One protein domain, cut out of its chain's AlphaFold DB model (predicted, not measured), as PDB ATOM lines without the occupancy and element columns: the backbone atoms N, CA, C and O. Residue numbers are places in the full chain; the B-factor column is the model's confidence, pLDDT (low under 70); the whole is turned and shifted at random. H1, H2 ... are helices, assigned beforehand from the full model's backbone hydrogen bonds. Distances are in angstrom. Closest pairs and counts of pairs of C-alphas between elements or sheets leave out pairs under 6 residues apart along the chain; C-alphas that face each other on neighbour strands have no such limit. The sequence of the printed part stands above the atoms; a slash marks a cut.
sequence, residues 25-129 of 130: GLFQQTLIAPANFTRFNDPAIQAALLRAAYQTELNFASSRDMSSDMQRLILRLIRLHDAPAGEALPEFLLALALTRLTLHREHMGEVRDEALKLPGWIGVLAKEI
ATOM      1  N   GLY A  25     204.586 196.927 255.347       60.97
ATOM      2  CA  GLY A  25     205.062 196.434 256.639       60.97
ATOM      3  C   GLY A  25     205.860 197.495 257.400       60.97
ATOM      4  O   GLY A  25     206.213 198.537 256.855       60.97
ATOM      5  N   LEU A  26     206.226 197.195 258.652       55.56
ATOM      6  CA  LEU A  26     207.057 198.078 259.491       55.56
ATOM      7  C   LEU A  26     208.437 198.397 258.878       55.56
ATOM      8  O   LEU A  26     209.042 199.402 259.234       55.56
ATOM      9  N   PHE A  27     208.924 197.554 257.962       55.91
ATOM     10  CA  PHE A  27     210.268 197.644 257.378       55.91
ATOM     11  C   PHE A  27     210.284 197.799 255.853       55.91
ATOM     12  O   PHE A  27     211.344 198.027 255.279       55.91
ATOM     13  N   GLN A  28     209.134 197.666 255.185       61.00
ATOM     14  CA  GLN A  28     209.063 197.688 253.727       61.00
ATOM     15  C   GLN A  28     207.803 198.423 253.280       61.00
ATOM     16  O   GLN A  28     206.681 197.986 253.550       61.00
ATOM     17  N   GLN A  29     208.008 199.555 252.606       67.75
ATOM     18  CA  GLN A  29     206.942 200.257 251.903       67.75
ATOM     19  C   GLN A  29     206.650 199.552 250.587       67.75
ATOM     20  O   GLN A  29     207.565 199.189 249.845       67.75
ATOM     21  N   THR A  30     205.365 199.401 250.295       81.62
ATOM     22  CA  THR A  30     204.914 198.809 249.043       81.62
ATOM     23  C   THR A  30     204.591 199.912 248.047       81.62
ATOM     24  O   THR A  30     203.777 200.793 248.319       81.62
ATOM     25  N   LEU A  31     205.261 199.874 246.896       86.38
ATOM     26  CA  LEU A  31     205.158 200.891 245.852       86.38
ATOM     27  C   LEU A  31     204.283 200.399 244.702       86.38
ATOM     28  O   LEU A  31     204.361 199.237 244.294       86.38
ATOM     29  N   ILE A  32     203.492 201.299 244.119       88.50
ATOM     30  CA  ILE A  32     202.781 201.009 242.873       88.50
ATOM     31  C   ILE A  32     203.818 200.898 241.758       88.50
ATOM     32  O   ILE A  32     204.532 201.853 241.453       88.50
ATOM     33  N   ALA A  33     203.884 199.733 241.116       89.94
ATOM     34  CA  ALA A  33     204.817 199.511 240.019       89.94
ATOM     35  C   ALA A  33     204.582 200.521 238.874       89.94
ATOM     36  O   ALA A  33     203.453 200.607 238.375       89.94
ATOM     37  N   PRO A  34     205.624 201.227 238.384       92.31
ATOM     38  CA  PRO A  34     205.498 202.161 237.261       92.31
ATOM     39  C   PRO A  34     204.928 201.506 235.996       92.31
ATOM     40  O   PRO A  34     204.194 202.136 235.236       92.31
ATOM     41  N   ALA A  35     205.186 200.207 235.811       91.12
ATOM     42  CA  ALA A  35     204.634 199.401 234.725       91.12
ATOM     43  C   ALA A  35     203.094 199.431 234.653       91.12
ATOM     44  O   ALA A  35     202.539 199.288 233.563       91.12
ATOM     45  N   ASN A  36     202.397 199.670 235.772       90.56
ATOM     46  CA  ASN A  36     200.940 199.815 235.776       90.56
ATOM     47  C   ASN A  36     200.486 201.026 234.955       90.56
ATOM     48  O   ASN A  36     199.509 200.923 234.220       90.56
ATOM     49  N   PHE A  37     201.220 202.139 235.001       92.00
ATOM     50  CA  PHE A  37     200.898 203.321 234.203       92.00
ATOM     51  C   PHE A  37     201.179 203.096 232.713       92.00
ATOM     52  O   PHE A  37     200.427 203.571 231.871       92.00
ATOM     53  N   THR A  38     202.197 202.307 232.358       88.56
ATOM     54  CA  THR A  38     202.427 201.916 230.955       88.56
ATOM     55  C   THR A  38     201.344 200.966 230.443       88.56
ATOM     56  O   THR A  38     200.936 201.060 229.287       88.56
ATOM     57  N   ARG A  39     200.881 200.039 231.292       89.25
ATOM     58  CA  ARG A  39     199.855 199.047 230.945       89.25
ATOM     59  C   ARG A  39     198.480 199.685 230.765       89.25
ATOM     60  O   ARG A  39     197.763 199.328 229.837       89.25
ATOM     61  N   PHE A  40     198.121 200.607 231.651       88.19
ATOM     62  CA  PHE A  40     196.893 201.388 231.568       88.19
ATOM     63  C   PHE A  40     197.224 202.756 230.975       88.19
ATOM     64  O   PHE A  40     197.358 203.737 231.695       88.19
ATOM     65  N   ASN A  41     197.403 202.798 229.656       85.12
ATOM     66  CA  ASN A  41     197.857 203.978 228.914       85.12
ATOM     67  C   ASN A  41     196.765 205.031 228.646       85.12
ATOM     68  O   ASN A  41     197.018 205.985 227.915       85.12
ATOM     69  N   ASP A  42     195.570 204.855 229.205       91.81
ATOM     70  CA  ASP A  42     194.496 205.843 229.145       91.81
ATOM     71  C   ASP A  42     194.786 206.994 230.133       91.81
ATOM     72  O   ASP A  42     194.952 206.732 231.333       91.81
ATOM     73  N   PRO A  43     194.831 208.261 229.674       90.81
ATOM     74  CA  PRO A  43     195.154 209.398 230.533       90.81
ATOM     75  C   PRO A  43     194.224 209.562 231.738       90.81
ATOM     76  O   PRO A  43     194.681 209.912 232.830       90.81
ATOM     77  N   ALA A  44     192.929 209.265 231.588       91.81
ATOM     78  CA  ALA A  44     191.968 209.366 232.678       91.81
ATOM     79  C   ALA A  44     192.207 208.280 233.737       91.81
ATOM     80  O   ALA A  44     192.106 208.559 234.937       91.81
ATOM     81  N   ILE A  45     192.579 207.065 233.320       91.69
ATOM     82  CA  ILE A  45     192.946 205.981 234.245       91.69
ATOM     83  C   ILE A  45     194.254 206.309 234.973       91.69
ATOM     84  O   ILE A  45     194.316 206.160 236.195       91.69
ATOM     85  N   GLN A  46     195.278 206.796 234.265       93.75
ATOM     86  CA  GLN A  46     196.553 207.194 234.875       93.75
ATOM     87  C   GLN A  46     196.360 208.306 235.911       93.75
ATOM     88  O   GLN A  46     196.847 208.191 237.039       93.75
ATOM     89  N   ALA A  47     195.587 209.340 235.571       92.69
ATOM     90  CA  ALA A  47     195.254 210.433 236.478       92.69
ATOM     91  C   ALA A  47     194.462 209.942 237.700       92.69
ATOM     92  O   ALA A  47     194.738 210.332 238.835       92.69
ATOM     93  N   ALA A  48     193.485 209.053 237.497       92.50
ATOM     94  CA  ALA A  48     192.725 208.465 238.595       92.50
ATOM     95  C   ALA A  48     193.617 207.636 239.532       92.50
ATOM     96  O   ALA A  48     193.452 207.721 240.749       92.50
ATOM     97  N   LEU A  49     194.578 206.886 238.986       91.88
ATOM     98  CA  LEU A  49     195.541 206.109 239.764       91.88
ATOM     99  C   LEU A  49     196.467 207.021 240.580       91.88
ATOM    100  O   LEU A  49     196.572 206.831 241.790       91.88
ATOM    101  N   LEU A  50     197.052 208.054 239.959       92.69
ATOM    102  CA  LEU A  50     197.869 209.062 240.651       92.69
ATOM    103  C   LEU A  50     197.102 209.733 241.795       92.69
ATOM    104  O   LEU A  50     197.629 209.899 242.894       92.69
ATOM    105  N   ARG A  51     195.840 210.106 241.554       91.12
ATOM    106  CA  ARG A  51     195.014 210.797 242.549       91.12
ATOM    107  C   ARG A  51     194.557 209.894 243.688       91.12
ATOM    108  O   ARG A  51     194.464 210.390 244.809       91.12
ATOM    109  N   ALA A  52     194.280 208.619 243.428       91.50
ATOM    110  CA  ALA A  52     193.804 207.669 244.434       91.50
ATOM    111  C   ALA A  52     194.935 207.021 245.259       91.50
ATOM    112  O   ALA A  52     194.684 206.513 246.356       91.50
ATOM    113  N   ALA A  53     196.164 207.031 244.740       90.31
ATOM    114  CA  ALA A  53     197.328 206.506 245.434       90.31
ATOM    115  C   ALA A  53     197.717 207.370 246.643       90.31
ATOM    116  O   ALA A  53     197.660 208.610 246.605       90.31
ATOM    117  N   TYR A  54     198.149 206.705 247.715       89.81
ATOM    118  CA  TYR A  54     198.784 207.365 248.848       89.81
ATOM    119  C   TYR A  54     200.190 207.829 248.468       89.81
ATOM    120  O   TYR A  54     200.879 207.193 247.674       89.81
ATOM    121  N   GLN A  55     200.648 208.924 249.078       88.44
ATOM    122  CA  GLN A  55     201.994 209.459 248.839       88.44
ATOM    123  C   GLN A  55     203.086 208.409 249.103       88.44
ATOM    124  O   GLN A  55     204.070 208.330 248.378       88.44
ATOM    125  N   THR A  56     202.887 207.552 250.107       89.19
ATOM    126  CA  THR A  56     203.802 206.451 250.433       89.19
ATOM    127  C   THR A  56     203.882 205.385 249.340       89.19
ATOM    128  O   THR A  56     204.916 204.744 249.212       89.19
ATOM    129  N   GLU A  57     202.824 205.207 248.544       90.50
ATOM    130  CA  GLU A  57     202.750 204.229 247.446       90.50
ATOM    131  C   GLU A  57     203.426 204.743 246.160       90.50
ATOM    132  O   GLU A  57     203.709 203.959 245.254       90.50
ATOM    133  N   LEU A  58     203.691 206.051 246.082       92.88
ATOM    134  CA  LEU A  58     204.355 206.740 244.966       92.88
ATOM    135  C   LEU A  58     205.710 207.347 245.373       92.88
ATOM    136  O   LEU A  58     206.256 208.205 244.671       92.88
ATOM    137  N   ASN A  59     206.253 206.915 246.513       92.81
ATOM    138  CA  ASN A  59     207.559 207.339 246.990       92.81
ATOM    139  C   ASN A  59     208.667 206.442 246.427       92.81
ATOM    140  O   ASN A  59     209.108 205.493 247.071       92.81
ATOM    141  N   PHE A  60     209.141 206.753 245.223       93.12
ATOM    142  CA  PHE A  60     210.209 205.996 244.573       93.12
ATOM    143  C   PHE A  60     211.613 206.425 245.016       93.12
ATOM    144  O   PHE A  60     212.595 205.863 244.535       93.12
ATOM    145  N   ALA A  61     211.755 207.382 245.939       90.19
ATOM    146  CA  ALA A  61     213.066 207.864 246.380       90.19
ATOM    147  C   ALA A  61     213.943 206.758 247.001       90.19
ATOM    148  O   ALA A  61     215.168 206.836 246.929       90.19
ATOM    149  N   SER A  62     213.329 205.720 247.575       85.50
ATOM    150  CA  SER A  62     214.008 204.579 248.204       85.50
ATOM    151  C   SER A  62     214.399 203.456 247.233       85.50
ATOM    152  O   SER A  62     215.227 202.618 247.586       85.50
ATOM    153  N   SER A  63     213.841 203.425 246.016       89.69
ATOM    154  CA  SER A  63     214.077 202.368 245.024       89.69
ATOM    155  C   SER A  63     214.571 202.962 243.709       89.69
ATOM    156  O   SER A  63     213.791 203.486 242.911       89.69
ATOM    157  N   ARG A  64     215.884 202.870 243.465       91.00
ATOM    158  CA  ARG A  64     216.514 203.450 242.267       91.00
ATOM    159  C   ARG A  64     215.964 202.835 240.978       91.00
ATOM    160  O   ARG A  64     215.702 203.578 240.038       91.00
ATOM    161  N   ASP A  65     215.709 201.529 240.961       92.81
ATOM    162  CA  ASP A  65     215.189 200.829 239.780       92.81
ATOM    163  C   ASP A  65     213.769 201.287 239.425       92.81
ATOM    164  O   ASP A  65     213.528 201.760 238.313       92.81
ATOM    165  N   MET A  66     212.844 201.264 240.395       92.69
ATOM    166  CA  MET A  66     211.464 201.722 240.173       92.69
ATOM    167  C   MET A  66     211.412 203.224 239.884       92.69
ATOM    168  O   MET A  66     210.624 203.683 239.059       92.69
ATOM    169  N   SER A  67     212.286 204.002 240.523       95.31
ATOM    170  CA  SER A  67     212.427 205.415 240.210       95.31
ATOM    171  C   SER A  67     212.885 205.635 238.770       95.31
ATOM    172  O   SER A  67     212.384 206.559 238.138       95.31
ATOM    173  N   SER A  68     213.799 204.813 238.255       96.12
ATOM    174  CA  SER A  68     214.287 204.893 236.877       96.12
ATOM    175  C   SER A  68     213.194 204.519 235.868       96.12
ATOM    176  O   SER A  68     213.041 205.174 234.838       96.12
ATOM    177  N   ASP A  69     212.374 203.509 236.172       96.06
ATOM    178  CA  ASP A  69     211.207 203.160 235.351       96.06
ATOM    179  C   ASP A  69     210.178 204.296 235.294       96.06
ATOM    180  O   ASP A  69     209.710 204.661 234.212       96.06
ATOM    181  N   MET A  70     209.848 204.885 236.448       96.50
ATOM    182  CA  MET A  70     208.921 206.015 236.513       96.50
ATOM    183  C   MET A  70     209.485 207.247 235.799       96.50
ATOM    184  O   MET A  70     208.771 207.926 235.066       96.50
ATOM    185  N   GLN A  71     210.784 207.506 235.944       96.88
ATOM    186  CA  GLN A  71     211.478 208.568 235.226       96.88
ATOM    187  C   GLN A  71     211.355 208.392 233.708       96.88
ATOM    188  O   GLN A  71     210.939 209.318 233.015       96.88
ATOM    189  N   ARG A  72     211.655 207.194 233.185       96.62
ATOM    190  CA  ARG A  72     211.524 206.882 231.752       96.62
ATOM    191  C   ARG A  72     210.108 207.120 231.240       96.62
ATOM    192  O   ARG A  72     209.942 207.646 230.139       96.62
ATOM    193  N   LEU A  73     209.098 206.743 232.025       95.88
ATOM    194  CA  LEU A  73     207.700 207.002 231.693       95.88
ATOM    195  C   LEU A  73     207.430 208.507 231.579       95.88
ATOM    196  O   LEU A  73     206.891 208.948 230.566       95.88
ATOM    197  N   ILE A  74     207.834 209.297 232.574       96.50
ATOM    198  CA  ILE A  74     207.582 210.743 232.595       96.50
ATOM    199  C   ILE A  74     208.334 211.444 231.458       96.50
ATOM    200  O   ILE A  74     207.734 212.225 230.727       96.50
ATOM    201  N   LEU A  75     209.603 211.106 231.223       96.75
ATOM    202  CA  LEU A  75     210.376 211.632 230.091       96.75
ATOM    203  C   LEU A  75     209.723 211.294 228.744       96.75
ATOM    204  O   LEU A  75     209.719 212.111 227.824       96.75
ATOM    205  N   ARG A  76     209.130 210.102 228.615       95.62
ATOM    206  CA  ARG A  76     208.353 209.736 227.426       95.62
ATOM    207  C   ARG A  76     207.100 210.603 227.279       95.62
ATOM    208  O   ARG A  76     206.821 211.031 226.163       95.62
ATOM    209  N   LEU A  77     206.371 210.870 228.363       95.12
ATOM    210  CA  LEU A  77     205.198 211.751 228.343       95.12
ATOM    211  C   LEU A  77     205.581 213.191 227.968       95.12
ATOM    212  O   LEU A  77     204.900 213.791 227.147       95.12
ATOM    213  N   ILE A  78     206.708 213.703 228.474       95.69
ATOM    214  CA  ILE A  78     207.273 215.013 228.097       95.69
ATOM    215  C   ILE A  78     207.520 215.082 226.584       95.69
ATOM    216  O   ILE A  78     207.093 216.022 225.914       95.69
ATOM    217  N   ARG A  79     208.154 214.052 226.006       94.88
ATOM    218  CA  ARG A  79     208.396 213.979 224.552       94.88
ATOM    219  C   ARG A  79     207.111 213.922 223.728       94.88
ATOM    220  O   ARG A  79     207.118 214.327 222.572       94.88
ATOM    221  N   LEU A  80     206.034 213.400 224.306       93.62
ATOM    222  CA  LEU A  80     204.735 213.223 223.659       93.62
ATOM    223  C   LEU A  80     203.707 214.273 224.100       93.62
ATOM    224  O   LEU A  80     202.525 214.055 223.865       93.62
ATOM    225  N   HIS A  81     204.120 215.382 224.723       91.69
ATOM    226  CA  HIS A  81     203.197 216.365 225.308       91.69
ATOM    227  C   HIS A  81     202.190 216.956 224.305       91.69
ATOM    228  O   HIS A  81     201.073 217.276 224.696       91.69
ATOM    229  N   ASP A  82     202.560 217.038 223.025       90.06
ATOM    230  CA  ASP A  82     201.699 217.518 221.933       90.06
ATOM    231  C   ASP A  82     200.877 216.402 221.254       90.06
ATOM    232  O   ASP A  82     200.209 216.628 220.245       90.06
ATOM    233  N   ALA A  83     200.930 215.172 221.772       91.31
ATOM    234  CA  ALA A  83     200.208 214.021 221.243       91.31
ATOM    235  C   ALA A  83     199.209 213.466 222.275       91.31
ATOM    236  O   ALA A  83     199.461 213.555 223.477       91.31
ATOM    237  N   PRO A  84     198.139 212.769 221.840       86.00
ATOM    238  CA  PRO A  84     197.163 212.168 222.760       86.00
ATOM    239  C   PRO A  84     197.784 211.225 223.803       86.00
ATOM    240  O   PRO A  84     197.319 211.099 224.930       86.00
ATOM    241  N   ALA A  85     198.900 210.583 223.447       83.31
ATOM    242  CA  ALA A  85     199.640 209.698 224.342       83.31
ATOM    243  C   ALA A  85     200.347 210.423 225.509       83.31
ATOM    244  O   ALA A  85     200.779 209.754 226.446       83.31
ATOM    245  N   GLY A  86     200.505 211.750 225.447       88.50
ATOM    246  CA  GLY A  86     201.102 212.586 226.492       88.50
ATOM    247  C   GLY A  86     200.091 213.386 227.314       88.50
ATOM    248  O   GLY A  86     200.508 214.136 228.191       88.50
ATOM    249  N   GLU A  87     198.781 213.222 227.094       92.00
ATOM    250  CA  GLU A  87     197.734 214.007 227.772       92.00
ATOM    251  C   GLU A  87     197.759 213.887 229.303       92.00
ATOM    252  O   GLU A  87     197.345 214.806 230.007       92.00
ATOM    253  N   ALA A  88     198.282 212.782 229.839       93.69
ATOM    254  CA  ALA A  88     198.416 212.592 231.279       93.69
ATOM    255  C   ALA A  88     199.569 213.396 231.903       93.69
ATOM    256  O   ALA A  88     199.630 213.514 233.127       93.69
ATOM    257  N   LEU A  89     200.493 213.935 231.096       95.12
ATOM    258  CA  LEU A  89     201.705 214.612 231.565       95.12
ATOM    259  C   LEU A  89     201.443 215.652 232.668       95.12
ATOM    260  O   LEU A  89     202.161 215.616 233.671       95.12
ATOM    261  N   PRO A  90     200.439 216.546 232.562       94.12
ATOM    262  CA  PRO A  90     200.219 217.550 233.594       94.12
ATOM    263  C   PRO A  90     199.874 216.963 234.962       94.12
ATOM    264  O   PRO A  90     200.276 217.524 235.975       94.12
ATOM    265  N   GLU A  91     199.185 215.820 235.017       95.06
ATOM    266  CA  GLU A  91     198.852 215.143 236.277       95.06
ATOM    267  C   GLU A  91     200.108 214.553 236.930       95.06
ATOM    268  O   GLU A  91     200.262 214.624 238.150       95.06
ATOM    269  N   PHE A  92     201.048 214.034 236.130       95.75
ATOM    270  CA  PHE A  92     202.349 213.583 236.634       95.75
ATOM    271  C   PHE A  92     203.193 214.753 237.147       95.75
ATOM    272  O   PHE A  92     203.730 214.670 238.252       95.75
ATOM    273  N   LEU A  93     203.291 215.853 236.393       95.19
ATOM    274  CA  LEU A  93     204.035 217.039 236.832       95.19
ATOM    275  C   LEU A  93     203.407 217.673 238.078       95.19
ATOM    276  O   LEU A  93     204.127 218.082 238.985       95.19
ATOM    277  N   LEU A  94     202.076 217.692 238.172       94.38
ATOM    278  CA  LEU A  94     201.368 218.166 239.358       94.38
ATOM    279  C   LEU A  94     201.636 217.261 240.567       94.38
ATOM    280  O   LEU A  94     201.883 217.758 241.663       94.38
ATOM    281  N   ALA A  95     201.628 215.938 240.386       94.88
ATOM    282  CA  ALA A  95     201.959 214.999 241.456       94.88
ATOM    283  C   ALA A  95     203.404 215.174 241.960       94.88
ATOM    284  O   ALA A  95     203.632 215.064 243.166       94.88
ATOM    285  N   LEU A  96     204.351 215.480 241.063       94.75
ATOM    286  CA  LEU A  96     205.734 215.826 241.409       94.75
ATOM    287  C   LEU A  96     205.818 217.149 242.182       94.75
ATOM    288  O   LEU A  96     206.422 217.187 243.252       94.75
ATOM    289  N   ALA A  97     205.181 218.215 241.687       93.31
ATOM    290  CA  ALA A  97     205.178 219.533 242.330       93.31
ATOM    291  C   ALA A  97     204.556 219.493 243.737       93.31
ATOM    292  O   ALA A  97     205.052 220.109 244.674       93.31
ATOM    293  N   LEU A  98     203.502 218.692 243.920       92.81
ATOM    294  CA  LEU A  98     202.867 218.475 245.222       92.81
ATOM    295  C   LEU A  98     203.626 217.482 246.116       92.81
ATOM    296  O   LEU A  98     203.140 217.147 247.195       92.81
ATOM    297  N   THR A  99     204.784 216.966 245.685       91.38
ATOM    298  CA  THR A  99     205.577 215.928 246.376       91.38
ATOM    299  C   THR A  99     204.807 214.634 246.671       91.38
ATOM    300  O   THR A  99     205.212 213.821 247.505       91.38
ATOM    301  N   ARG A 100     203.687 214.413 245.970       92.62
ATOM    302  CA  ARG A 100     202.879 213.191 246.064       92.62
ATOM    303  C   ARG A 100     203.549 212.021 245.361       92.62
ATOM    304  O   ARG A 100     203.438 210.899 245.836       92.62
ATOM    305  N   LEU A 101     204.213 212.302 244.244       94.19
ATOM    306  CA  LEU A 101     205.115 211.392 243.555       94.19
ATOM    307  C   LEU A 101     206.531 211.913 243.774       94.19
ATOM    308  O   LEU A 101     206.791 213.096 243.572       94.19
ATOM    309  N   THR A 102     207.442 211.048 244.205       94.62
ATOM    310  CA  THR A 102     208.850 211.419 244.397       94.62
ATOM    311  C   THR A 102     209.743 210.396 243.719       94.62
ATOM    312  O   THR A 102     209.475 209.196 243.765       94.62
ATOM    313  N   LEU A 103     210.792 210.871 243.053       95.50
ATOM    314  CA  LEU A 103     211.812 210.031 242.435       95.50
ATOM    315  C   LEU A 103     213.119 210.148 243.222       95.50
ATOM    316  O   LEU A 103     213.307 211.045 244.045       95.50
ATOM    317  N   HIS A 104     214.052 209.248 242.938       95.19
ATOM    318  CA  HIS A 104     215.434 209.391 243.367       95.19
ATOM    319  C   HIS A 104     216.019 210.712 242.842       95.19
ATOM    320  O   HIS A 104     215.694 211.150 241.737       95.19
ATOM    321  N   ARG A 105     216.910 211.336 243.621       92.19
ATOM    322  CA  ARG A 105     217.401 212.705 243.378       92.19
ATOM    323  C   ARG A 105     217.968 212.921 241.970       92.19
ATOM    324  O   ARG A 105     217.703 213.948 241.359       92.19
ATOM    325  N   GLU A 106     218.726 211.955 241.459       93.31
ATOM    326  CA  GLU A 106     219.309 212.011 240.108       93.31
ATOM    327  C   GLU A 106     218.225 212.019 239.021       93.31
ATOM    328  O   GLU A 106     218.273 212.822 238.094       93.31
ATOM    329  N   HIS A 107     217.209 211.169 239.176       95.19
ATOM    330  CA  HIS A 107     216.113 211.037 238.222       95.19
ATOM    331  C   HIS A 107     215.162 212.242 238.264       95.19
ATOM    332  O   HIS A 107     214.660 212.669 237.225       95.19
ATOM    333  N   MET A 108     214.939 212.808 239.459       94.19
ATOM    334  CA  MET A 108     214.192 214.060 239.635       94.19
ATOM    335  C   MET A 108     214.842 215.215 238.873       94.19
ATOM    336  O   MET A 108     214.132 215.965 238.208       94.19
ATOM    337  N   GLY A 109     216.172 215.346 238.958       93.31
ATOM    338  CA  GLY A 109     216.915 216.412 238.282       93.31
ATOM    339  C   GLY A 109     216.694 216.398 236.771       93.31
ATOM    340  O   GLY A 109     216.262 217.395 236.204       93.31
ATOM    341  N   GLU A 110     216.875 215.239 236.137       95.31
ATOM    342  CA  GLU A 110     216.679 215.103 234.688       95.31
ATOM    343  C   GLU A 110     215.223 215.369 234.263       95.31
ATOM    344  O   GLU A 110     214.981 216.066 233.280       95.31
ATOM    345  N   VAL A 111     214.233 214.861 235.012       95.69
ATOM    346  CA  VAL A 111     212.812 215.122 234.712       95.69
ATOM    347  C   VAL A 111     212.493 216.608 234.815       95.69
ATOM    348  O   VAL A 111     211.785 217.135 233.958       95.69
ATOM    349  N   ARG A 112     213.018 217.289 235.836       94.38
ATOM    350  CA  ARG A 112     212.839 218.730 236.019       94.38
ATOM    351  C   ARG A 112     213.457 219.515 234.865       94.38
ATOM    352  O   ARG A 112     212.788 220.380 234.306       94.38
ATOM    353  N   ASP A 113     214.689 219.193 234.487       94.69
ATOM    354  CA  ASP A 113     215.405 219.883 233.412       94.69
ATOM    355  C   ASP A 113     214.688 219.746 232.064       94.69
ATOM    356  O   ASP A 113     214.589 220.717 231.311       94.69
ATOM    357  N   GLU A 114     214.140 218.568 231.761       95.44
ATOM    358  CA  GLU A 114     213.341 218.361 230.550       95.44
ATOM    359  C   GLU A 114     211.958 219.024 230.638       95.44
ATOM    360  O   GLU A 114     211.497 219.616 229.663       95.44
ATOM    361  N   ALA A 115     211.303 218.995 231.802       93.94
ATOM    362  CA  ALA A 115     209.991 219.615 231.985       93.94
ATOM    363  C   ALA A 115     210.044 221.151 231.887       93.94
ATOM    364  O   ALA A 115     209.111 221.765 231.372       93.94
ATOM    365  N   LEU A 116     211.144 221.784 232.311       94.12
ATOM    366  CA  LEU A 116     211.348 223.235 232.193       94.12
ATOM    367  C   LEU A 116     211.460 223.724 230.741       94.12
ATOM    368  O   LEU A 116     211.241 224.907 230.482       94.12
ATOM    369  N   LYS A 117     211.788 222.836 229.794       94.12
ATOM    370  CA  LYS A 117     211.852 223.158 228.358       94.12
ATOM    371  C   LYS A 117     210.470 223.200 227.701       94.12
ATOM    372  O   LYS A 117     210.367 223.630 226.553       94.12
ATOM    373  N   LEU A 118     209.422 222.742 228.392       93.31
ATOM    374  CA  LEU A 118     208.074 222.677 227.835       93.31
ATOM    375  C   LEU A 118     207.446 224.071 227.687       93.31
ATOM    376  O   LEU A 118     207.631 224.936 228.549       93.31
ATOM    377  N   PRO A 119     206.667 224.302 226.617       91.75
ATOM    378  CA  PRO A 119     206.014 225.580 226.392       91.75
ATOM    379  C   PRO A 119     204.777 225.779 227.285       91.75
ATOM    380  O   PRO A 119     204.192 224.846 227.842       91.75
ATOM    381  N   GLY A 120     204.336 227.035 227.382       90.56
ATOM    382  CA  GLY A 120     203.054 227.397 227.986       90.56
ATOM    383  C   GLY A 120     202.965 227.144 229.494       90.56
ATOM    384  O   GLY A 120     203.938 227.272 230.235       90.56
ATOM    385  N   TRP A 121     201.759 226.819 229.960       89.75
ATOM    386  CA  TRP A 121     201.465 226.634 231.384       89.75
ATOM    387  C   TRP A 121     202.118 225.375 231.978       89.75
ATOM    388  O   TRP A 121     202.383 225.337 233.176       89.75
ATOM    389  N   ILE A 122     202.431 224.374 231.149       89.00
ATOM    390  CA  ILE A 122     203.084 223.131 231.582       89.00
ATOM    391  C   ILE A 122     204.522 223.416 232.043       89.00
ATOM    392  O   ILE A 122     204.933 222.951 233.105       89.00
ATOM    393  N   GLY A 123     205.260 224.256 231.311       88.94
ATOM    394  CA  GLY A 123     206.591 224.709 231.732       88.94
ATOM    395  C   GLY A 123     206.567 225.588 232.988       88.94
ATOM    396  O   GLY A 123     207.515 225.581 233.769       88.94
ATOM    397  N   VAL A 124     205.473 226.323 233.229       90.12
ATOM    398  CA  VAL A 124     205.278 227.063 234.490       90.12
ATOM    399  C   VAL A 124     205.092 226.092 235.654       90.12
ATOM    400  O   VAL A 124     205.761 226.250 236.669       90.12
ATOM    401  N   LEU A 125     204.264 225.055 235.488       88.69
ATOM    402  CA  LEU A 125     204.069 224.013 236.501       88.69
ATOM    403  C   LEU A 125     205.382 223.290 236.843       88.69
ATOM    404  O   LEU A 125     205.637 222.994 238.006       88.69
ATOM    405  N   ALA A 126     206.248 223.061 235.851       89.25
ATOM    406  CA  ALA A 126     207.549 222.432 236.058       89.25
ATOM    407  C   ALA A 126     208.486 223.221 236.997       89.25
ATOM    408  O   ALA A 126     209.379 222.629 237.604       89.25
ATOM    409  N   LYS A 127     208.292 224.539 237.155       89.75
ATOM    410  CA  LYS A 127     209.097 225.368 238.073       89.75
ATOM    411  C   LYS A 127     208.817 225.077 239.543       89.75
ATOM    412  O   LYS A 127     209.714 225.255 240.360       89.75
ATOM    413  N   GLU A 128     207.613 224.601 239.847       90.56
ATOM    414  CA  GLU A 128     207.170 224.255 241.202       90.56
ATOM    415  C   GLU A 128     207.668 222.868 241.648       90.56
ATOM    416  O   GLU A 128     207.425 222.444 242.777       90.56
ATOM    417  N   ILE A 129     208.369 222.137 240.774       88.56
ATOM    418  CA  ILE A 129     208.995 220.859 241.118       88.56
ATOM    419  C   ILE A 129     210.272 221.142 241.923       88.56
ATOM    420  O   ILE A 129     211.237 221.704 241.394       88.56
TER     421      ILE A 129
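Overview. This is residues 25 to 129 of the 130 residues of an uncharacterized protein of Burkholderia sp. Bp9125 (UniProt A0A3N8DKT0). Five of the seven helices make two loosely formed layers: H2, H5 and H7 run the same way side by side in a row, and over them lies the closely aligned pair H4 and H6, running against H5 and H7. The short helices H1 and H3 lie at the margins, and the first residues, 25 to 29, stick out as a tail along the longest axis. The printed part has 105 residues with seven named helices, H1 to H7 in order, and no named strand; the class is all helix. It is compact, with a radius of gyration of the C-alphas of 12.9 A, yet elongated, spanning 43 by 27 by 20 A.

Arrangement. H1, residues 35 to 39, is close to but not clearly touching H2, residues 43 to 52; their closest C-alphas, Phe 37 and Gln 46, are 5.9 A apart. H3, residues 55 to 58, touches no helix and is only just apart from H2, 8.1 A at the closest. H4, residues 64 to 79, is close to but not clearly touching H1, with closest C-alphas Thr 38 and Leu 73, 7.4 A apart. H5, residues 89 to 97, is the hub. It touches H2 at a shallow tilt of 22 degrees, the same way, with closest C-alphas Ala 47 and Glu 91, 5.9 A apart. It touches H4 at residues 74 to 78 alone, at a steep tilt of 47 degrees, opposite ways; the closest C-alphas, Leu 77 and Leu 89, are 5.5 A apart. H6, residues 105 to 115, touches H4 at a shallow tilt of 3 degrees, the same way, with closest C-alphas Gln 71 and His 107, 6.0 A apart. H7, residues 120 to 127, forms a helical hairpin with H6, Ala 115 and Ala 126 having the closest C-alphas at 5.5 A. H7 also touches H5, at a shallow tilt of 28 degrees, the same way, with closest C-alphas Leu 93 and Ala 126, 6.5 A apart. Helix packing is mostly aligned. Each O i to N i+4 pair is within hydrogen-bond range in H1, H2, H4, H5 and H6, 3 of 4 are in H7, and H3 is too short for one.

Along the chain. H1 begins at C-alpha 35 (204.634, 199.401, 234.725). H2 is 14.1 A long, H4 22.1 A, H5 12.3 A and H6 15.2 A. H4 begins at C-alpha 64 (216.514, 203.450, 242.267), and H7, 11.9 A long, ends at C-alpha 127 (209.097, 225.368, 238.073).

Size, cuts and confidence. The C-alphas farthest apart, Leu 26 and Gly 120, are 43.2 A apart. The printed part has no cut and no long link. Mean pLDDT of the printed part is 90.7; residues 25 to 29 are under 70.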